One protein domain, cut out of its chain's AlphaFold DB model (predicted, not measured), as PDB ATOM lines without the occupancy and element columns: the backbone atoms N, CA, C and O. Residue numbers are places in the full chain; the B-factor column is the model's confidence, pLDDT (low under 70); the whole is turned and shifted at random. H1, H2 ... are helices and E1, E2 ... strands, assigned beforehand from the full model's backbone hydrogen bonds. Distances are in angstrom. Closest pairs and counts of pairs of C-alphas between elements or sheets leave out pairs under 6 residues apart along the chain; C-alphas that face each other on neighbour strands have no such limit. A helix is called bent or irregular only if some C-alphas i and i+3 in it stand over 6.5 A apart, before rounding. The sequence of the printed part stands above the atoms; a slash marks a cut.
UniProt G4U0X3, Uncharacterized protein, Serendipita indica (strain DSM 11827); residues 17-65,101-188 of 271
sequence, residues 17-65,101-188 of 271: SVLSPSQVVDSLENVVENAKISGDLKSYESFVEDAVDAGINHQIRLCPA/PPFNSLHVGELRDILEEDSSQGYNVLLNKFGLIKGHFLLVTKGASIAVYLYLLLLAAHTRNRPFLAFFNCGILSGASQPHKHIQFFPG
ATOM      1  N   SER A  17     168.702 194.485 221.304       81.62
ATOM      2  CA  SER A  17     167.386 194.537 220.664       81.62
ATOM      3  C   SER A  17     167.374 193.651 219.421       81.62
ATOM      4  O   SER A  17     168.096 193.910 218.458       81.62
ATOM      5  N   VAL A  18     166.537 192.616 219.445       89.19
ATOM      6  CA  VAL A  18     166.196 191.838 218.251       89.19
ATOM      7  C   VAL A  18     165.193 192.645 217.434       89.19
ATOM      8  O   VAL A  18     164.167 193.070 217.964       89.19
ATOM      9  N   LEU A  19     165.493 192.864 216.159       91.25
ATOM     10  CA  LEU A  19     164.731 193.716 215.255       91.25
ATOM     11  C   LEU A  19     164.212 192.912 214.061       91.25
ATOM     12  O   LEU A  19     164.810 191.928 213.644       91.25
ATOM     13  N   SER A  20     163.115 193.375 213.470       91.00
ATOM     14  CA  SER A  20     162.717 193.026 212.103       91.00
ATOM     15  C   SER A  20     163.499 193.864 211.074       91.00
ATOM     16  O   SER A  20     163.984 194.948 211.414       91.00
ATOM     17  N   PRO A  21     163.568 193.453 209.792       93.12
ATOM     18  CA  PRO A  21     164.201 194.251 208.733       93.12
ATOM     19  C   PRO A  21     163.650 195.683 208.640       93.12
ATOM     20  O   PRO A  21     164.389 196.646 208.454       93.12
ATOM     21  N   SER A  22     162.342 195.826 208.838       94.00
ATOM     22  CA  SER A  22     161.635 197.104 208.932       94.00
ATOM     23  C   SER A  22     162.166 197.989 210.065       94.00
ATOM     24  O   SER A  22     162.544 199.135 209.825       94.00
ATOM     25  N   GLN A  23     162.257 197.438 211.278       94.81
ATOM     26  CA  GLN A  23     162.765 198.157 212.448       94.81
ATOM     27  C   GLN A  23     164.250 198.513 212.325       94.81
ATOM     28  O   GLN A  23     164.655 199.556 212.830       94.81
ATOM     29  N   VAL A  24     165.051 197.685 211.641       95.62
ATOM     30  CA  VAL A  24     166.440 198.025 211.302       95.62
ATOM     31  C   VAL A  24     166.475 199.308 210.481       95.62
ATOM     32  O   VAL A  24     167.168 200.244 210.856       95.62
ATOM     33  N   VAL A  25     165.708 199.384 209.388       96.38
ATOM     34  CA  VAL A  25     165.696 200.582 208.536       96.38
ATOM     35  C   VAL A  25     165.221 201.804 209.325       96.38
ATOM     36  O   VAL A  25     165.856 202.858 209.253       96.38
ATOM     37  N   ASP A  26     164.148 201.667 210.106       95.75
ATOM     38  CA  ASP A  26     163.571 202.760 210.899       95.75
ATOM     39  C   ASP A  26     164.527 203.298 211.974       95.75
ATOM     40  O   ASP A  26     164.526 204.496 212.253       95.75
ATOM     41  N   SER A  27     165.389 202.453 212.545       95.69
ATOM     42  CA  SER A  27     166.309 202.863 213.610       95.69
ATOM     43  C   SER A  27     167.594 203.531 213.109       95.69
ATOM     44  O   SER A  27     168.238 204.245 213.881       95.69
ATOM     45  N   LEU A  28     167.967 203.357 211.830       95.94
ATOM     46  CA  LEU A  28     169.270 203.787 211.297       95.94
ATOM     47  C   LEU A  28     169.614 205.255 211.577       95.94
ATOM     48  O   LEU A  28     170.766 205.557 211.873       95.94
ATOM     49  N   GLU A  29     168.657 206.178 211.463       95.69
ATOM     50  CA  GLU A  29     168.934 207.609 211.663       95.69
ATOM     51  C   GLU A  29     169.325 207.909 213.109       95.69
ATOM     52  O   GLU A  29     170.375 208.510 213.346       95.69
ATOM     53  N   ASN A  30     168.552 207.382 214.059       96.06
ATOM     54  CA  ASN A  30     168.815 207.532 215.487       96.06
ATOM     55  C   ASN A  30     170.146 206.886 215.883       96.06
ATOM     56  O   ASN A  30     170.931 207.482 216.618       96.06
ATOM     57  N   VAL A  31     170.442 205.680 215.379       96.06
ATOM     58  CA  VAL A  31     171.710 204.996 215.686       96.06
ATOM     59  C   VAL A  31     172.895 205.770 215.105       96.06
ATOM     60  O   VAL A  31     173.908 205.934 215.780       96.06
ATOM     61  N   VAL A  32     172.767 206.323 213.893       96.19
ATOM     62  CA  VAL A  32     173.803 207.179 213.292       96.19
ATOM     63  C   VAL A  32     174.059 208.423 214.138       96.19
ATOM     64  O   VAL A  32     175.214 208.800 214.324       96.19
ATOM     65  N   GLU A  33     173.015 209.082 214.633       96.06
ATOM     66  CA  GLU A  33     173.154 210.279 215.467       96.06
ATOM     67  C   GLU A  33     173.802 209.957 216.812       96.06
ATOM     68  O   GLU A  33     174.792 210.591 217.181       96.06
ATOM     69  N   ASN A  34     173.342 208.899 217.478       95.12
ATOM     70  CA  ASN A  34     173.923 208.429 218.732       95.12
ATOM     71  C   ASN A  34     175.401 208.049 218.572       95.12
ATOM     72  O   ASN A  34     176.231 208.456 219.386       95.12
ATOM     73  N   ALA A  35     175.750 207.338 217.497       95.44
ATOM     74  CA  ALA A  35     177.124 206.930 217.227       95.44
ATOM     75  C   ALA A  35     178.047 208.101 216.855       95.44
ATOM     76  O   ALA A  35     179.259 208.041 217.070       95.44
ATOM     77  N   LYS A  36     177.498 209.192 216.303       93.94
ATOM     78  CA  LYS A  36     178.250 210.442 216.118       93.94
ATOM     79  C   LYS A  36     178.496 211.141 217.446       93.94
ATOM     80  O   LYS A  36     179.620 211.567 217.688       93.94
ATOM     81  N   ILE A  37     177.468 211.249 218.290       95.12
ATOM     82  CA  ILE A  37     177.549 211.910 219.602       95.12
ATOM     83  C   ILE A  37     178.554 211.195 220.512       95.12
ATOM     84  O   ILE A  37     179.348 211.852 221.179       95.12
ATOM     85  N   SER A  38     178.572 209.862 220.501       94.38
ATOM     86  CA  SER A  38     179.543 209.055 221.253       94.38
ATOM     87  C   SER A  38     180.974 209.133 220.698       94.38
ATOM     88  O   SER A  38     181.922 208.739 221.374       94.38
ATOM     89  N   GLY A  39     181.147 209.622 219.466       93.88
ATOM     90  CA  GLY A  39     182.430 209.662 218.764       93.88
ATOM     91  C   GLY A  39     182.876 208.320 218.170       93.88
ATOM     92  O   GLY A  39     183.990 208.244 217.630       93.88
ATOM     93  N   ASP A  40     182.038 207.282 218.234       93.62
ATOM     94  CA  ASP A  40     182.319 205.956 217.676       93.62
ATOM     95  C   ASP A  40     182.237 205.937 216.143       93.62
ATOM     96  O   ASP A  40     183.034 205.256 215.492       93.62
ATOM     97  N   LEU A  41     181.315 206.710 215.555       94.38
ATOM     98  CA  LEU A  41     181.162 206.859 214.107       94.38
ATOM     99  C   LEU A  41     182.062 207.980 213.579       94.38
ATOM    100  O   LEU A  41     181.837 209.165 213.834       94.38
ATOM    101  N   LYS A  42     183.065 207.617 212.779       91.62
ATOM    102  CA  LYS A  42     183.949 208.571 212.103       91.62
ATOM    103  C   LYS A  42     183.302 209.037 210.805       91.62
ATOM    104  O   LYS A  42     183.028 208.235 209.915       91.62
ATOM    105  N   SER A  43     183.054 210.340 210.719       87.50
ATOM    106  CA  SER A  43     182.550 211.000 209.514       87.50
ATOM    107  C   SER A  43     183.692 211.722 208.814       87.50
ATOM    108  O   SER A  43     184.544 212.318 209.472       87.50
ATOM    109  N   TYR A  44     183.684 211.686 207.488       88.81
ATOM    110  CA  TYR A  44     184.697 212.327 206.663       88.81
ATOM    111  C   TYR A  44     184.030 213.293 205.697       88.81
ATOM    112  O   TYR A  44     183.023 212.958 205.071       88.81
ATOM    113  N   GLU A  45     184.599 214.489 205.574       90.50
ATOM    114  CA  GLU A  45     184.192 215.416 204.530       90.50
ATOM    115  C   GLU A  45     184.501 214.800 203.163       90.50
ATOM    116  O   GLU A  45     185.593 214.272 202.924       90.50
ATOM    117  N   SER A  46     183.510 214.830 202.276       92.56
ATOM    118  CA  SER A  46     183.672 214.347 200.915       92.56
ATOM    119  C   SER A  46     182.865 215.173 199.930       92.56
ATOM    120  O   SER A  46     181.771 215.642 200.238       92.56
ATOM    121  N   PHE A  47     183.425 215.308 198.737       93.62
ATOM    122  CA  PHE A  47     182.841 216.016 197.608       93.62
ATOM    123  C   PHE A  47     182.350 214.987 196.604       93.62
ATOM    124  O   PHE A  47     182.994 213.952 196.417       93.62
ATOM    125  N   VAL A  48     181.199 215.249 195.998       93.44
ATOM    126  CA  VAL A  48     180.562 214.336 195.055       93.44
ATOM    127  C   VAL A  48     180.329 215.077 193.755       93.44
ATOM    128  O   VAL A  48     179.716 216.136 193.770       93.44
ATOM    129  N   GLU A  49     180.797 214.494 192.660       95.12
ATOM    130  CA  GLU A  49     180.569 214.977 191.302       95.12
ATOM    131  C   GLU A  49     179.983 213.843 190.466       95.12
ATOM    132  O   GLU A  49     180.471 212.708 190.512       95.12
ATOM    133  N   ASP A  50     178.941 214.144 189.700       92.38
ATOM    134  CA  ASP A  50     178.365 213.196 188.754       92.38
ATOM    135  C   ASP A  50     179.021 213.384 187.379       92.38
ATOM    136  O   ASP A  50     179.195 214.502 186.893       92.38
ATOM    137  N   ALA A  51     179.369 212.279 186.728       91.69
ATOM    138  CA  ALA A  51     179.978 212.268 185.404       91.69
ATOM    139  C   ALA A  51     179.287 211.237 184.513       91.69
ATOM    140  O   ALA A  51     178.874 210.177 184.975       91.69
ATOM    141  N   VAL A  52     179.176 211.524 183.219       88.81
ATOM    142  CA  VAL A  52     178.641 210.568 182.245       88.81
ATOM    143  C   VAL A  52     179.773 210.115 181.344       88.81
ATOM    144  O   VAL A  52     180.421 210.942 180.710       88.81
ATOM    145  N   ASP A  53     179.981 208.805 181.270       85.62
ATOM    146  CA  ASP A  53     180.945 208.189 180.360       85.62
ATOM    147  C   ASP A  53     180.325 206.945 179.721       85.62
ATOM    148  O   ASP A  53     179.633 206.183 180.393       85.62
ATOM    149  N   ALA A  54     180.489 206.788 178.406       80.81
ATOM    150  CA  ALA A  54     179.853 205.732 177.606       80.81
ATOM    151  C   ALA A  54     178.329 205.555 177.851       80.81
ATOM    152  O   ALA A  54     177.787 204.454 177.750       80.81
ATOM    153  N   GLY A  55     177.616 206.640 178.187       79.25
ATOM    154  CA  GLY A  55     176.181 206.608 178.514       79.25
ATOM    155  C   GLY A  55     175.848 206.029 179.899       79.25
ATOM    156  O   GLY A  55     174.676 205.803 180.204       79.25
ATOM    157  N   ILE A  56     176.859 205.802 180.736       82.38
ATOM    158  CA  ILE A  56     176.745 205.333 182.115       82.38
ATOM    159  C   ILE A  56     176.956 206.530 183.042       82.38
ATOM    160  O   ILE A  56     177.937 207.268 182.924       82.38
ATOM    161  N   ASN A  57     176.035 206.711 183.986       86.50
ATOM    162  CA  ASN A  57     176.174 207.719 185.029       86.50
ATOM    163  C   ASN A  57     177.101 207.189 186.126       86.50
ATOM    164  O   ASN A  57     176.818 206.168 186.753       86.50
ATOM    165  N   HIS A  58     178.178 207.917 186.370       87.69
ATOM    166  CA  HIS A  58     179.145 207.684 187.426       87.69
ATOM    167  C   HIS A  58     178.963 208.736 188.512       87.69
ATOM    168  O   HIS A  58     178.729 209.903 188.214       87.69
ATOM    169  N   GLN A  59     179.127 208.319 189.763       90.50
ATOM    170  CA  GLN A  59     179.249 209.227 190.894       90.50
ATOM    171  C   GLN A  59     180.672 209.124 191.438       90.50
ATOM    172  O   GLN A  59     181.085 208.073 191.931       90.50
ATOM    173  N   ILE A  60     181.423 210.215 191.344       92.94
ATOM    174  CA  ILE A  60     182.803 210.305 191.806       92.94
ATOM    175  C   ILE A  60     182.791 210.965 193.177       92.94
ATOM    176  O   ILE A  60     182.322 212.089 193.330       92.94
ATOM    177  N   ARG A  61     183.326 210.270 194.184       92.75
ATOM    178  CA  ARG A  61     183.461 210.803 195.540       92.75
ATOM    179  C   ARG A  61     184.922 211.047 195.886       92.75
ATOM    180  O   ARG A  61     185.696 210.101 196.009       92.75
ATOM    181  N   LEU A  62     185.275 212.305 196.124       94.19
ATOM    182  CA  LEU A  62     186.585 212.704 196.627       94.19
ATOM    183  C   LEU A  62     186.537 212.841 198.150       94.19
ATOM    184  O   LEU A  62     185.789 213.657 198.678       94.19
ATOM    185  N   CYS A  63     187.364 212.072 198.856       94.06
ATOM    186  CA  CYS A  63     187.520 212.153 200.309       94.06
ATOM    187  C   CYS A  63     188.997 212.390 200.662       94.06
ATOM    188  O   CYS A  63     189.748 211.418 200.798       94.06
ATOM    189  N   PRO A  64     189.440 213.652 200.830       91.94
ATOM    190  CA  PRO A  64     190.853 213.980 201.044       91.94
ATOM    191  C   PRO A  64     191.486 213.253 202.241       91.94
ATOM    192  O   PRO A  64     192.640 212.834 202.178       91.94
ATOM    193  N   ALA A  65     190.711 213.019 203.304       88.31
ATOM    194  CA  ALA A  65     191.169 212.324 204.507       88.31
ATOM    195  C   ALA A  65     191.624 210.867 204.263       88.31
ATOM    196  O   ALA A  65     192.386 210.314 205.057       88.31
ATOM    197  N   PRO A 101     181.142 190.837 219.550       86.31
ATOM    198  CA  PRO A 101     180.866 191.620 220.751       86.31
ATOM    199  C   PRO A 101     182.099 191.709 221.678       86.31
ATOM    200  O   PRO A 101     182.963 190.831 221.628       86.31
ATOM    201  N   PRO A 102     182.163 192.701 222.588       87.81
ATOM    202  CA  PRO A 102     181.123 193.685 222.895       87.81
ATOM    203  C   PRO A 102     181.020 194.787 221.836       87.81
ATOM    204  O   PRO A 102     182.019 195.380 221.435       87.81
ATOM    205  N   PHE A 103     179.791 195.093 221.419       87.88
ATOM    206  CA  PHE A 103     179.540 196.195 220.497       87.88
ATOM    207  C   PHE A 103     179.335 197.516 221.242       87.88
ATOM    208  O   PHE A 103     178.790 197.549 222.345       87.88
ATOM    209  N   ASN A 104     179.758 198.611 220.616       91.25
ATOM    210  CA  ASN A 104     179.527 199.975 221.085       91.25
ATOM    211  C   ASN A 104     178.268 200.571 220.419       91.25
ATOM    212  O   ASN A 104     177.404 199.847 219.924       91.25
ATOM    213  N   SER A 105     178.175 201.903 220.361       93.62
ATOM    214  CA  SER A 105     177.029 202.608 219.767       93.62
ATOM    215  C   SER A 105     176.840 202.393 218.255       93.62
ATOM    216  O   SER A 105     175.851 202.860 217.696       93.62
ATOM    217  N   LEU A 106     177.747 201.667 217.584       94.94
ATOM    218  CA  LEU A 106     177.600 201.262 216.182       94.94
ATOM    219  C   LEU A 106     176.615 200.100 215.993       94.94
ATOM    220  O   LEU A 106     176.225 199.831 214.858       94.94
ATOM    221  N   HIS A 107     176.227 199.395 217.057       95.69
ATOM    222  CA  HIS A 107     175.275 198.294 216.954       95.69
ATOM    223  C   HIS A 107     173.855 198.812 216.735       95.69
ATOM    224  O   HIS A 107     173.292 199.486 217.593       95.69
ATOM    225  N   VAL A 108     173.271 198.470 215.589       95.81
ATOM    226  CA  VAL A 108     171.875 198.787 215.270       95.81
ATOM    227  C   VAL A 108     170.942 197.791 215.961       95.81
ATOM    228  O   VAL A 108     169.929 198.188 216.527       95.81
ATOM    229  N   GLY A 109     171.296 196.506 215.933       93.56
ATOM    230  CA  GLY A 109     170.552 195.420 216.564       93.56
ATOM    231  C   GLY A 109     170.822 194.077 215.894       93.56
ATOM    232  O   GLY A 109     171.639 193.975 214.975       93.56
ATOM    233  N   GLU A 110     170.093 193.057 216.335       91.81
ATOM    234  CA  GLU A 110     170.209 191.691 215.819       91.81
ATOM    235  C   GLU A 110     168.993 191.305 214.970       91.81
ATOM    236  O   GLU A 110     167.852 191.569 215.345       91.81
ATOM    237  N   LEU A 111     169.225 190.619 213.852       88.50
ATOM    238  CA  LEU A 111     168.191 189.885 213.118       88.50
ATOM    239  C   LEU A 111     168.315 188.405 213.487       88.50
ATOM    240  O   LEU A 111     169.371 187.807 213.276       88.50
ATOM    241  N   ARG A 112     167.254 187.803 214.032       84.94
ATOM    242  CA  ARG A 112     167.232 186.356 214.300       84.94
ATOM    243  C   ARG A 112     167.133 185.587 212.994       84.94
ATOM    244  O   ARG A 112     166.290 185.947 212.173       84.94
ATOM    245  N   ASP A 113     167.948 184.547 212.842       78.81
ATOM    246  CA  ASP A 113     167.768 183.563 211.776       78.81
ATOM    247  C   ASP A 113     166.623 182.630 212.173       78.81
ATOM    248  O   ASP A 113     166.697 181.978 213.211       78.81
ATOM    249  N   ILE A 114     165.533 182.629 211.406       75.75
ATOM    250  CA  ILE A 114     164.369 181.793 211.724       75.75
ATOM    251  C   ILE A 114     164.532 180.346 211.250       75.75
ATOM    252  O   ILE A 114     163.725 179.500 211.624       75.75
ATOM    253  N   LEU A 115     165.550 180.060 210.431       73.12
ATOM    254  CA  LEU A 115     165.840 178.703 209.966       73.12
ATOM    255  C   LEU A 115     166.748 177.922 210.924       73.12
ATOM    256  O   LEU A 115     166.865 176.708 210.781       73.12
ATOM    257  N   GLU A 116     167.398 178.586 211.882       71.69
ATOM    258  CA  GLU A 116     168.279 177.919 212.841       71.69
ATOM    259  C   GLU A 116     167.567 177.698 214.181       71.69
ATOM    260  O   GLU A 116     167.205 178.643 214.884       71.69
ATOM    261  N   GLU A 117     167.372 176.422 214.533       59.41
ATOM    262  CA  GLU A 117     166.673 175.977 215.751       59.41
ATOM    263  C   GLU A 117     167.351 176.503 217.028       59.41
ATOM    264  O   GLU A 117     166.693 176.939 217.980       59.41
ATOM    265  N   ASP A 118     168.684 176.558 217.021       60.09
ATOM    266  CA  ASP A 118     169.471 177.157 218.086       60.09
ATOM    267  C   ASP A 118     169.535 178.677 217.886       60.09
ATOM    268  O   ASP A 118     170.497 179.209 217.329       60.09
ATOM    269  N   SER A 119     168.540 179.389 218.434       53.88
ATOM    270  CA  SER A 119     168.386 180.866 218.528       53.88
ATOM    271  C   SER A 119     169.583 181.669 219.110       53.88
ATOM    272  O   SER A 119     169.458 182.824 219.537       53.88
ATOM    273  N   SER A 120     170.753 181.041 219.193       57.78
ATOM    274  CA  SER A 120     172.070 181.607 219.461       57.78
ATOM    275  C   SER A 120     172.751 182.196 218.218       57.78
ATOM    276  O   SER A 120     173.664 183.011 218.378       57.78
ATOM    277  N   GLN A 121     172.317 181.818 217.008       65.12
ATOM    278  CA  GLN A 121     172.854 182.334 215.749       65.12
ATOM    279  C   GLN A 121     171.892 183.346 215.120       65.12
ATOM    280  O   GLN A 121     170.686 183.145 215.011       65.12
ATOM    281  N   GLY A 122     172.443 184.487 214.731       78.38
ATOM    282  CA  GLY A 122     171.717 185.578 214.105       78.38
ATOM    283  C   GLY A 122     172.687 186.486 213.371       78.38
ATOM    284  O   GLY A 122     173.897 186.230 213.313       78.38
ATOM    285  N   TYR A 123     172.156 187.559 212.806       89.19
ATOM    286  CA  TYR A 123     172.943 188.554 212.100       89.19
ATOM    287  C   TYR A 123     173.063 189.804 212.953       89.19
ATOM    288  O   TYR A 123     172.054 190.355 213.392       89.19
ATOM    289  N   ASN A 124     174.289 190.285 213.130       92.69
ATOM    290  CA  ASN A 124     174.505 191.595 213.727       92.69
ATOM    291  C   ASN A 124     174.391 192.654 212.637       92.69
ATOM    292  O   ASN A 124     175.021 192.540 211.580       92.69
ATOM    293  N   VAL A 125     173.619 193.699 212.908       95.75
ATOM    294  CA  VAL A 125     173.547 194.874 212.047       95.75
ATOM    295  C   VAL A 125     174.399 195.973 212.664       95.75
ATOM    296  O   VAL A 125     174.082 196.493 213.733       95.75
ATOM    297  N   LEU A 126     175.492 196.333 211.997       96.38
ATOM    298  CA  LEU A 126     176.469 197.303 212.498       96.38
ATOM    299  C   LEU A 126     176.564 198.497 211.556       96.38
ATOM    300  O   LEU A 126     176.642 198.327 210.344       96.38
ATOM    301  N   LEU A 127     176.635 199.716 212.081       97.19
ATOM    302  CA  LEU A 127     177.060 200.860 211.282       97.19
ATOM    303  C   LEU A 127     178.522 200.692 210.866       97.19
ATOM    304  O   LEU A 127     179.366 200.257 211.655       97.19
ATOM    305  N   ASN A 128     178.853 201.101 209.641       95.75
ATOM    306  CA  ASN A 128     180.253 201.186 209.257       95.75
ATOM    307  C   ASN A 128     180.927 202.302 210.068       95.75
ATOM    308  O   ASN A 128     180.598 203.476 209.910       95.75
ATOM    309  N   LYS A 129     181.906 201.930 210.900       93.44
ATOM    310  CA  LYS A 129     182.684 202.845 211.748       93.44
ATOM    311  C   LYS A 129     183.295 204.018 210.981       93.44
ATOM    312  O   LYS A 129     183.392 205.116 211.521       93.44
ATOM    313  N   PHE A 130     183.716 203.791 209.739       90.50
ATOM    314  CA  PHE A 130     184.331 204.784 208.861       90.50
ATOM    315  C   PHE A 130     183.323 205.224 207.794       90.50
ATOM    316  O   PHE A 130     183.497 204.997 206.594       90.50
ATOM    317  N   GLY A 131     182.222 205.815 208.258       81.75
ATOM    318  CA  GLY A 131     181.058 206.162 207.453       81.75
ATOM    319  C   GLY A 131     181.324 207.316 206.492       81.75
ATOM    320  O   GLY A 131     181.005 208.467 206.787       81.75
ATOM    321  N   LEU A 132     181.851 207.002 205.308       88.50
ATOM    322  CA  LEU A 132     181.965 207.963 204.208       88.50
ATOM    323  C   LEU A 132     180.587 208.410 203.683       88.50
ATOM    324  O   LEU A 132     180.428 209.528 203.200       88.50
ATOM    325  N   ILE A 133     179.584 207.538 203.801       90.94
ATOM    326  CA  ILE A 133     178.190 207.812 203.455       90.94
ATOM    327  C   ILE A 133     177.338 207.606 204.709       90.94
ATOM    328  O   ILE A 133     177.401 206.553 205.348       90.94
ATOM    329  N   LYS A 134     176.550 208.627 205.080       92.81
ATOM    330  CA  LYS A 134     175.660 208.589 206.254       92.81
ATOM    331  C   LYS A 134     174.682 207.425 206.106       92.81
ATOM    332  O   LYS A 134     173.950 207.398 205.131       92.81
ATOM    333  N   GLY A 135     174.624 206.525 207.087       93.62
ATOM    334  CA  GLY A 135     173.707 205.381 207.056       93.62
ATOM    335  C   GLY A 135     174.242 204.160 206.306       93.62
ATOM    336  O   GLY A 135     173.474 203.237 206.067       93.62
ATOM    337  N   HIS A 136     175.532 204.128 205.950       96.31
ATOM    338  CA  HIS A 136     176.188 202.891 205.531       96.31
ATOM    339  C   HIS A 136     176.251 201.909 206.711       96.31
ATOM    340  O   HIS A 136     176.864 202.204 207.742       96.31
ATOM    341  N   PHE A 137     175.632 200.742 206.546       97.38
ATOM    342  CA  PHE A 137     175.620 199.675 207.543       97.38
ATOM    343  C   PHE A 137     176.014 198.317 206.950       97.38
ATOM    344  O   PHE A 137     176.109 198.139 205.736       97.38
ATOM    345  N   LEU A 138     176.276 197.369 207.840       97.00
ATOM    346  CA  LEU A 138     176.794 196.039 207.575       97.00
ATOM    347  C   LEU A 138     175.815 195.011 208.135       97.00
ATOM    348  O   LEU A 138     175.390 195.133 209.282       97.00
ATOM    349  N   LEU A 139     175.512 193.980 207.354       95.50
ATOM    350  CA  LEU A 139     174.903 192.747 207.842       95.50
ATOM    351  C   LEU A 139     176.024 191.728 208.048       95.50
ATOM    352  O   LEU A 139     176.524 191.143 207.084       95.50
ATOM    353  N   VAL A 140     176.444 191.551 209.295       92.62
ATOM    354  CA  VAL A 140     177.503 190.617 209.684       92.62
ATOM    355  C   VAL A 140     176.877 189.264 209.985       92.62
ATOM    356  O   VAL A 140     175.963 189.154 210.801       92.62
ATOM    357  N   THR A 141     177.385 188.224 209.334       77.12
ATOM    358  CA  THR A 141     176.822 186.873 209.437       77.12
ATOM    359  C   THR A 141     177.429 186.040 210.558       77.12
ATOM    360  O   THR A 141     178.620 186.139 210.863       77.12
ATOM    361  N   LYS A 142     176.601 185.131 211.079       65.00
ATOM    362  CA  LYS A 142     177.036 183.804 211.525       65.00
ATOM    363  C   LYS A 142     176.302 182.632 210.829       65.00
ATOM    364  O   LYS A 142     176.822 181.526 210.887       65.00
ATOM    365  N   GLY A 143     175.169 182.864 210.146       62.84
ATOM    366  CA  GLY A 143     174.305 181.818 209.557       62.84
ATOM    367  C   GLY A 143     174.281 181.715 208.018       62.84
ATOM    368  O   GLY A 143     174.821 182.564 207.290       62.84
ATOM    369  N   ALA A 144     173.637 180.651 207.523       66.19
ATOM    370  CA  ALA A 144     173.567 180.275 206.105       66.19
ATOM    371  C   ALA A 144     172.597 181.134 205.260       66.19
ATOM    372  O   ALA A 144     172.852 181.367 204.074       66.19
ATOM    373  N   SER A 145     171.543 181.686 205.866       75.38
ATOM    374  CA  SER A 145     170.394 182.343 205.206       75.38
ATOM    375  C   SER A 145     170.623 183.804 204.782       75.38
ATOM    376  O   SER A 145     169.677 184.575 204.602       75.38
ATOM    377  N   ILE A 146     171.878 184.229 204.602       86.50
ATOM    378  CA  ILE A 146     172.235 185.649 204.423       86.50
ATOM    379  C   ILE A 146     171.532 186.323 203.231       86.50
ATOM    380  O   ILE A 146     171.238 187.515 203.288       86.50
ATOM    381  N   ALA A 147     171.251 185.573 202.158       90.06
ATOM    382  CA  ALA A 147     170.595 186.092 200.957       90.06
ATOM    383  C   ALA A 147     169.144 186.521 201.230       90.06
ATOM    384  O   ALA A 147     168.698 187.538 200.696       90.06
ATOM    385  N   VAL A 148     168.439 185.792 202.101       91.50
ATOM    386  CA  VAL A 148     167.071 186.124 202.504       91.50
ATOM    387  C   VAL A 148     167.057 187.457 203.240       91.50
ATOM    388  O   VAL A 148     166.401 188.395 202.797       91.50
ATOM    389  N   TYR A 149     167.838 187.591 204.314       91.38
ATOM    390  CA  TYR A 149     167.865 188.824 205.109       91.38
ATOM    391  C   TYR A 149     168.400 190.020 204.325       91.38
ATOM    392  O   TYR A 149     167.908 191.134 204.498       91.38
ATOM    393  N   LEU A 150     169.344 189.787 203.410       94.31
ATOM    394  CA  LEU A 150     169.763 190.779 202.427       94.31
ATOM    395  C   LEU A 150     168.571 191.313 201.624       94.31
ATOM    396  O   LEU A 150     168.348 192.525 201.576       94.31
ATOM    397  N   TYR A 151     167.795 190.418 201.017       95.12
ATOM    398  CA  TYR A 151     166.639 190.797 200.214       95.12
ATOM    399  C   TYR A 151     165.543 191.470 201.055       95.12
ATOM    400  O   TYR A 151     165.016 192.505 200.653       95.12
ATOM    401  N   LEU A 152     165.231 190.937 202.240       94.00
ATOM    402  CA  LEU A 152     164.208 191.499 203.129       94.00
ATOM    403  C   LEU A 152     164.575 192.910 203.612       94.00
ATOM    404  O   LEU A 152     163.699 193.771 203.678       94.00
ATOM    405  N   LEU A 153     165.852 193.184 203.904       95.44
ATOM    406  CA  LEU A 153     166.323 194.532 204.239       95.44
ATOM    407  C   LEU A 153     166.161 195.498 203.061       95.44
ATOM    408  O   LEU A 153     165.651 196.601 203.252       95.44
ATOM    409  N   LEU A 154     166.536 195.083 201.845       95.56
ATOM    410  CA  LEU A 154     166.336 195.888 200.634       95.56
ATOM    411  C   LEU A 154     164.851 196.161 200.367       95.56
ATOM    412  O   LEU A 154     164.486 197.282 200.010       95.56
ATOM    413  N   LEU A 155     163.987 195.164 200.572       94.19
ATOM    414  CA  LEU A 155     162.545 195.307 200.401       94.19
ATOM    415  C   LEU A 155     161.947 196.245 201.461       94.19
ATOM    416  O   LEU A 155     161.214 197.166 201.107       94.19
ATOM    417  N   ALA A 156     162.316 196.088 202.735       94.38
ATOM    418  CA  ALA A 156     161.879 196.968 203.821       94.38
ATOM    419  C   ALA A 156     162.333 198.426 203.628       94.38
ATOM    420  O   ALA A 156     161.606 199.364 203.957       94.38
ATOM    421  N   ALA A 157     163.530 198.616 203.081       95.38
ATOM    422  CA  ALA A 157     164.064 199.906 202.673       95.38
ATOM    423  C   ALA A 157     163.286 200.511 201.492       95.38
ATOM    424  O   ALA A 157     162.908 201.687 201.515       95.38
ATOM    425  N   HIS A 158     162.992 199.696 200.477       92.88
ATOM    426  CA  HIS A 158     162.229 200.108 199.304       92.88
ATOM    427  C   HIS A 158     160.810 200.567 199.665       92.88
ATOM    428  O   HIS A 158     160.387 201.629 199.211       92.88
ATOM    429  N   THR A 159     160.101 199.835 200.531       93.38
ATOM    430  CA  THR A 159     158.743 200.207 200.983       93.38
ATOM    431  C   THR A 159     158.713 201.505 201.791       93.38
ATOM    432  O   THR A 159     157.677 202.160 201.858       93.38
ATOM    433  N   ARG A 160     159.857 201.926 202.345       94.12
ATOM    434  CA  ARG A 160     160.050 203.210 203.041       94.12
ATOM    435  C   ARG A 160     160.543 204.335 202.137       94.12
ATOM    436  O   ARG A 160     160.852 205.413 202.633       94.12
ATOM    437  N   ASN A 161     160.660 204.093 200.831       95.25
ATOM    438  CA  ASN A 161     161.255 205.026 199.875       95.25
ATOM    439  C   ASN A 161     162.689 205.454 200.260       95.25
ATOM    440  O   ASN A 161     163.115 206.581 200.010       95.25
ATOM    441  N   ARG A 162     163.441 204.543 200.889       94.81
ATOM    442  CA  ARG A 162     164.840 204.731 201.288       94.81
ATOM    443  C   ARG A 162     165.684 203.713 200.530       94.81
ATOM    444  O   ARG A 162     165.984 202.667 201.085       94.81
ATOM    445  N   PRO A 163     166.003 203.940 199.247       93.19
ATOM    446  CA  PRO A 163     166.703 202.950 198.439       93.19
ATOM    447  C   PRO A 163     168.096 202.666 199.011       93.19
ATOM    448  O   PRO A 163     168.798 203.583 199.443       93.19
ATOM    449  N   PHE A 164     168.488 201.398 198.977       96.00
ATOM    450  CA  PHE A 164     169.843 200.958 199.278       96.00
ATOM    451  C   PHE A 164     170.385 200.127 198.119       96.00
ATOM    452  O   PHE A 164     169.671 199.324 197.518       96.00
ATOM    453  N   LEU A 165     171.674 200.291 197.859       94.81
ATOM    454  CA  LEU A 165     172.507 199.318 197.176       94.81
ATOM    455  C   LEU A 165     173.098 198.389 198.235       94.81
ATOM    456  O   LEU A 165     173.640 198.869 199.227       94.81
ATOM    457  N   ALA A 166     173.060 197.082 198.004       95.75
ATOM    458  CA  ALA A 166     173.781 196.132 198.834       95.75
ATOM    459  C   ALA A 166     174.773 195.313 198.010       95.75
ATOM    460  O   ALA A 166     174.491 194.967 196.862       95.75
ATOM    461  N   PHE A 167     175.942 195.021 198.579       94.56
ATOM    462  CA  PHE A 167     177.003 194.299 197.880       94.56
ATOM    463  C   PHE A 167     177.874 193.459 198.815       94.56
ATOM    464  O   PHE A 167     177.966 193.700 200.021       94.56
ATOM    465  N   PHE A 168     178.537 192.468 198.219       93.88
ATOM    466  CA  PHE A 168     179.446 191.550 198.890       93.88
ATOM    467  C   PHE A 168     180.772 191.479 198.137       93.88
ATOM    468  O   PHE A 168     180.801 191.131 196.958       93.88
ATOM    469  N   ASN A 169     181.870 191.764 198.833       93.94
ATOM    470  CA  ASN A 169     183.215 191.630 198.285       93.94
ATOM    471  C   ASN A 169     183.738 190.227 198.617       93.94
ATOM    472  O   ASN A 169     184.006 189.926 199.780       93.94
ATOM    473  N   CYS A 170     183.855 189.364 197.604       90.25
ATOM    474  CA  CYS A 170     184.302 187.981 197.759       90.25
ATOM    475  C   CYS A 170     185.666 187.749 197.094       90.25
ATOM    476  O   CYS A 170     185.826 187.967 195.894       90.25
ATOM    477  N   GLY A 171     186.642 187.262 197.864       88.06
ATOM    478  CA  GLY A 171     187.983 186.928 197.374       88.06
ATOM    479  C   GLY A 171     188.977 188.094 197.406       88.06
ATOM    480  O   GLY A 171     188.611 189.258 197.570       88.06
ATOM    481  N   ILE A 172     190.265 187.778 197.251       87.88
ATOM    482  CA  ILE A 172     191.377 188.715 197.505       87.88
ATOM    483  C   ILE A 172     191.425 189.916 196.546       87.88
ATOM    484  O   ILE A 172     191.926 190.972 196.916       87.88
ATOM    485  N   LEU A 173     190.885 189.777 195.331       92.62
ATOM    486  CA  LEU A 173     190.886 190.836 194.312       92.62
ATOM    487  C   LEU A 173     189.614 191.701 194.338       92.62
ATOM    488  O   LEU A 173     189.473 192.603 193.520       92.62
ATOM    489  N   SER A 174     188.685 191.444 195.265       92.81
ATOM    490  CA  SER A 174     187.392 192.145 195.336       92.81
ATOM    491  C   SER A 174     187.428 193.469 196.107       92.81
ATOM    492  O   SER A 174     186.412 194.152 196.206       92.81
ATOM    493  N   GLY A 175     188.569 193.820 196.710       91.00
ATOM    494  CA  GLY A 175     188.668 194.955 197.633       91.00
ATOM    495  C   GLY A 175     188.118 194.667 199.038       91.00
ATOM    496  O   GLY A 175     187.821 195.599 199.784       91.00
ATOM    497  N   ALA A 176     187.953 193.395 199.417       88.06
ATOM    498  CA  ALA A 176     187.594 193.007 200.779       88.06
ATOM    499  C   ALA A 176     188.698 193.394 201.783       88.06
ATOM    500  O   ALA A 176     189.865 193.058 201.596       88.06
ATOM    501  N   SER A 177     188.327 194.078 202.870       85.19
ATOM    502  CA  SER A 177     189.258 194.521 203.923       85.19
ATOM    503  C   SER A 177     189.115 193.770 205.247       85.19
ATOM    504  O   SER A 177     189.882 194.023 206.173       85.19
ATOM    505  N   GLN A 178     188.099 192.917 205.380       88.69
ATOM    506  CA  GLN A 178     187.839 192.102 206.566       88.69
ATOM    507  C   GLN A 178     187.523 190.668 206.125       88.69
ATOM    508  O   GLN A 178     186.726 190.503 205.200       88.69
ATOM    509  N   PRO A 179     188.137 189.646 206.750       86.00
ATOM    510  CA  PRO A 179     187.927 188.249 206.372       86.00
ATOM    511  C   PRO A 179     186.564 187.718 206.822       86.00
ATOM    512  O   PRO A 179     186.005 186.831 206.179       86.00
ATOM    513  N   HIS A 180     186.012 188.250 207.917       88.75
ATOM    514  CA  HIS A 180     184.691 187.861 208.394       88.75
ATOM    515  C   HIS A 180     183.629 188.352 207.406       88.75
ATOM    516  O   HIS A 180     183.532 189.540 207.093       88.75
ATOM    517  N   LYS A 181     182.854 187.404 206.873       89.19
ATOM    518  CA  LYS A 181     181.790 187.623 205.891       89.19
ATOM    519  C   LYS A 181     180.767 188.649 206.400       89.19
ATOM    520  O   LYS A 181     180.232 188.539 207.500       89.19
ATOM    521  N   HIS A 182     180.465 189.627 205.557       93.75
ATOM    522  CA  HIS A 182     179.474 190.663 205.824       93.75
ATOM    523  C   HIS A 182     178.951 191.232 204.503       93.75
ATOM    524  O   HIS A 182     179.690 191.301 203.523       93.75
ATOM    525  N   ILE A 183     177.690 191.656 204.478       96.00
ATOM    526  CA  ILE A 183     177.106 192.395 203.352       96.00
ATOM    527  C   ILE A 183     177.106 193.879 203.693       96.00
ATOM    528  O   ILE A 183     176.772 194.251 204.815       96.00
ATOM    529  N   GLN A 184     177.470 194.724 202.735       96.31
ATOM    530  CA  GLN A 184     177.498 196.174 202.905       96.31
ATOM    531  C   GLN A 184     176.258 196.792 202.273       96.31
ATOM    532  O   GLN A 184     175.914 196.438 201.149       96.31
ATOM    533  N   PHE A 185     175.621 197.729 202.973       97.50
ATOM    534  CA  PHE A 185     174.450 198.469 202.512       97.50
ATOM    535  C   PHE A 185     174.775 199.956 202.415       97.50
ATOM    536  O   PHE A 185     175.108 200.603 203.406       97.50
ATOM    537  N   PHE A 186     174.651 200.503 201.213       94.19
ATOM    538  CA  PHE A 186     174.899 201.899 200.883       94.19
ATOM    539  C   PHE A 186     173.580 202.585 200.524       94.19
ATOM    540  O   PHE A 186     172.906 202.128 199.601       94.19
ATOM    541  N   PRO A 187     173.203 203.683 201.197       93.94
ATOM    542  CA  PRO A 187     172.039 204.461 200.793       93.94
ATOM    543  C   PRO A 187     172.212 205.004 199.374       93.94
ATOM    544  O   PRO A 187     173.249 205.586 199.048       93.94
ATOM    545  N   GLY A 188     171.186 204.841 198.546       90.00
ATOM    546  CA  GLY A 188     171.173 205.283 197.157       90.00
ATOM    547  C   GLY A 188     170.711 204.201 196.185       90.00
ATOM    548  O   GLY A 188     170.316 203.101 196.565       90.00
TER     549      GLY A 188
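What this domain is: This is residues 17 to 65 and 101 to 188 of the 271 residues of an uncharacterized protein of Serendipita indica (strain DSM 11827) (UniProt G4U0X3). A five-stranded sheet, strongly twisted and curled, has two helices, H1 and H2, packed on one face as a second layer, while a separate two-stranded hairpin, E1 and E2, is held away from this body with residues 52 to 57 sticking out at its tip. The 137 printed residues have two named helices and seven named strands in the order H1 E1 E2 E3 E4 E5 H2 E6 E7. The large sheet runs E3 E4 E5 E7 E6 and both sheets are antiparallel; the class is mixed, helices and strands. The whole is compact, with a radius of gyration of the C-alphas of 15.8 A, and spans 50 by 36 by 34 A.

How they stand to each other: Begin at residues 107 to 112, E3, an edge strand; residues 122 to 127, E4, and 137 to 140, E5, continue a meander, each strand the antiparallel neighbour of the one before. Look for N 111 and O 123 at 2.9 A, and N 138 and O 126 at 2.7 A. Beyond E5 come residues 182 to 187, E7, with N 139 and O 183 at 2.8 A, and the edge strand E6, residues 164 to 167, with N 167 and O 184 at 2.9 A. Residues 21 to 37, H1, lie over E3 and E4 at a height of 7.5 A over the sheet; the closest C-alphas of H1 and E3 are those of Val 31 and Val 108, 6.2 A apart. Residues 146 to 159, H2, are on the sheet at a height of 5.7 A, over none of its strands, but only just, with 2 C-alphas falling on E5. E5, H2 and E6 form a split strand-helix-strand unit, two strands running the same way with E7 between them, and its crossover is right-handed. H1 touches H2 with residues 21 to 25 alone, about perpendicular at 83 degrees; the closest C-alphas, Pro 21 and Leu 153, are 5.0 A apart. Every O i to N i+4 pair is within hydrogen-bond range in H2, and 11 of 13 are in H1. Residues 47 to 53, E1, and 56 to 62, E2, form a hairpin, with N 49 and O 60 at 2.9 A; both are apart from the five strands of the large sheet. Short of E1, residues 42 to 43 pair, parallel, with residues 130 to 131.

Where its parts are: Find C-alpha 107 at (175.275, 198.294, 216.954), where E3 begins; E4 is 16.4 A long and E7 16.5 A. H1 runs 24.7 A from C-alpha 21 at (164.201, 194.251, 208.733); it is irregular, with C-alphas 26 and 29 lying 7.3 A apart, and has a kink of 45 degrees near residue 29. H2 is 20.1 A long, and E1 and E2 are 19.0 A each. E7 ends at C-alpha 187, (172.039, 204.461, 200.793).

The domain as a whole: The C-alphas farthest apart are those of Ala 54 and Asp 118, 50.6 A. Residues 66 to 100 are not printed, and C-alphas 65 and 101 are 28.3 A apart across this cut. The link from E6 to E7, residues 168 to 181, is long. The model's pLDDT is under 70 at residues 117 to 121 and 142 to 144.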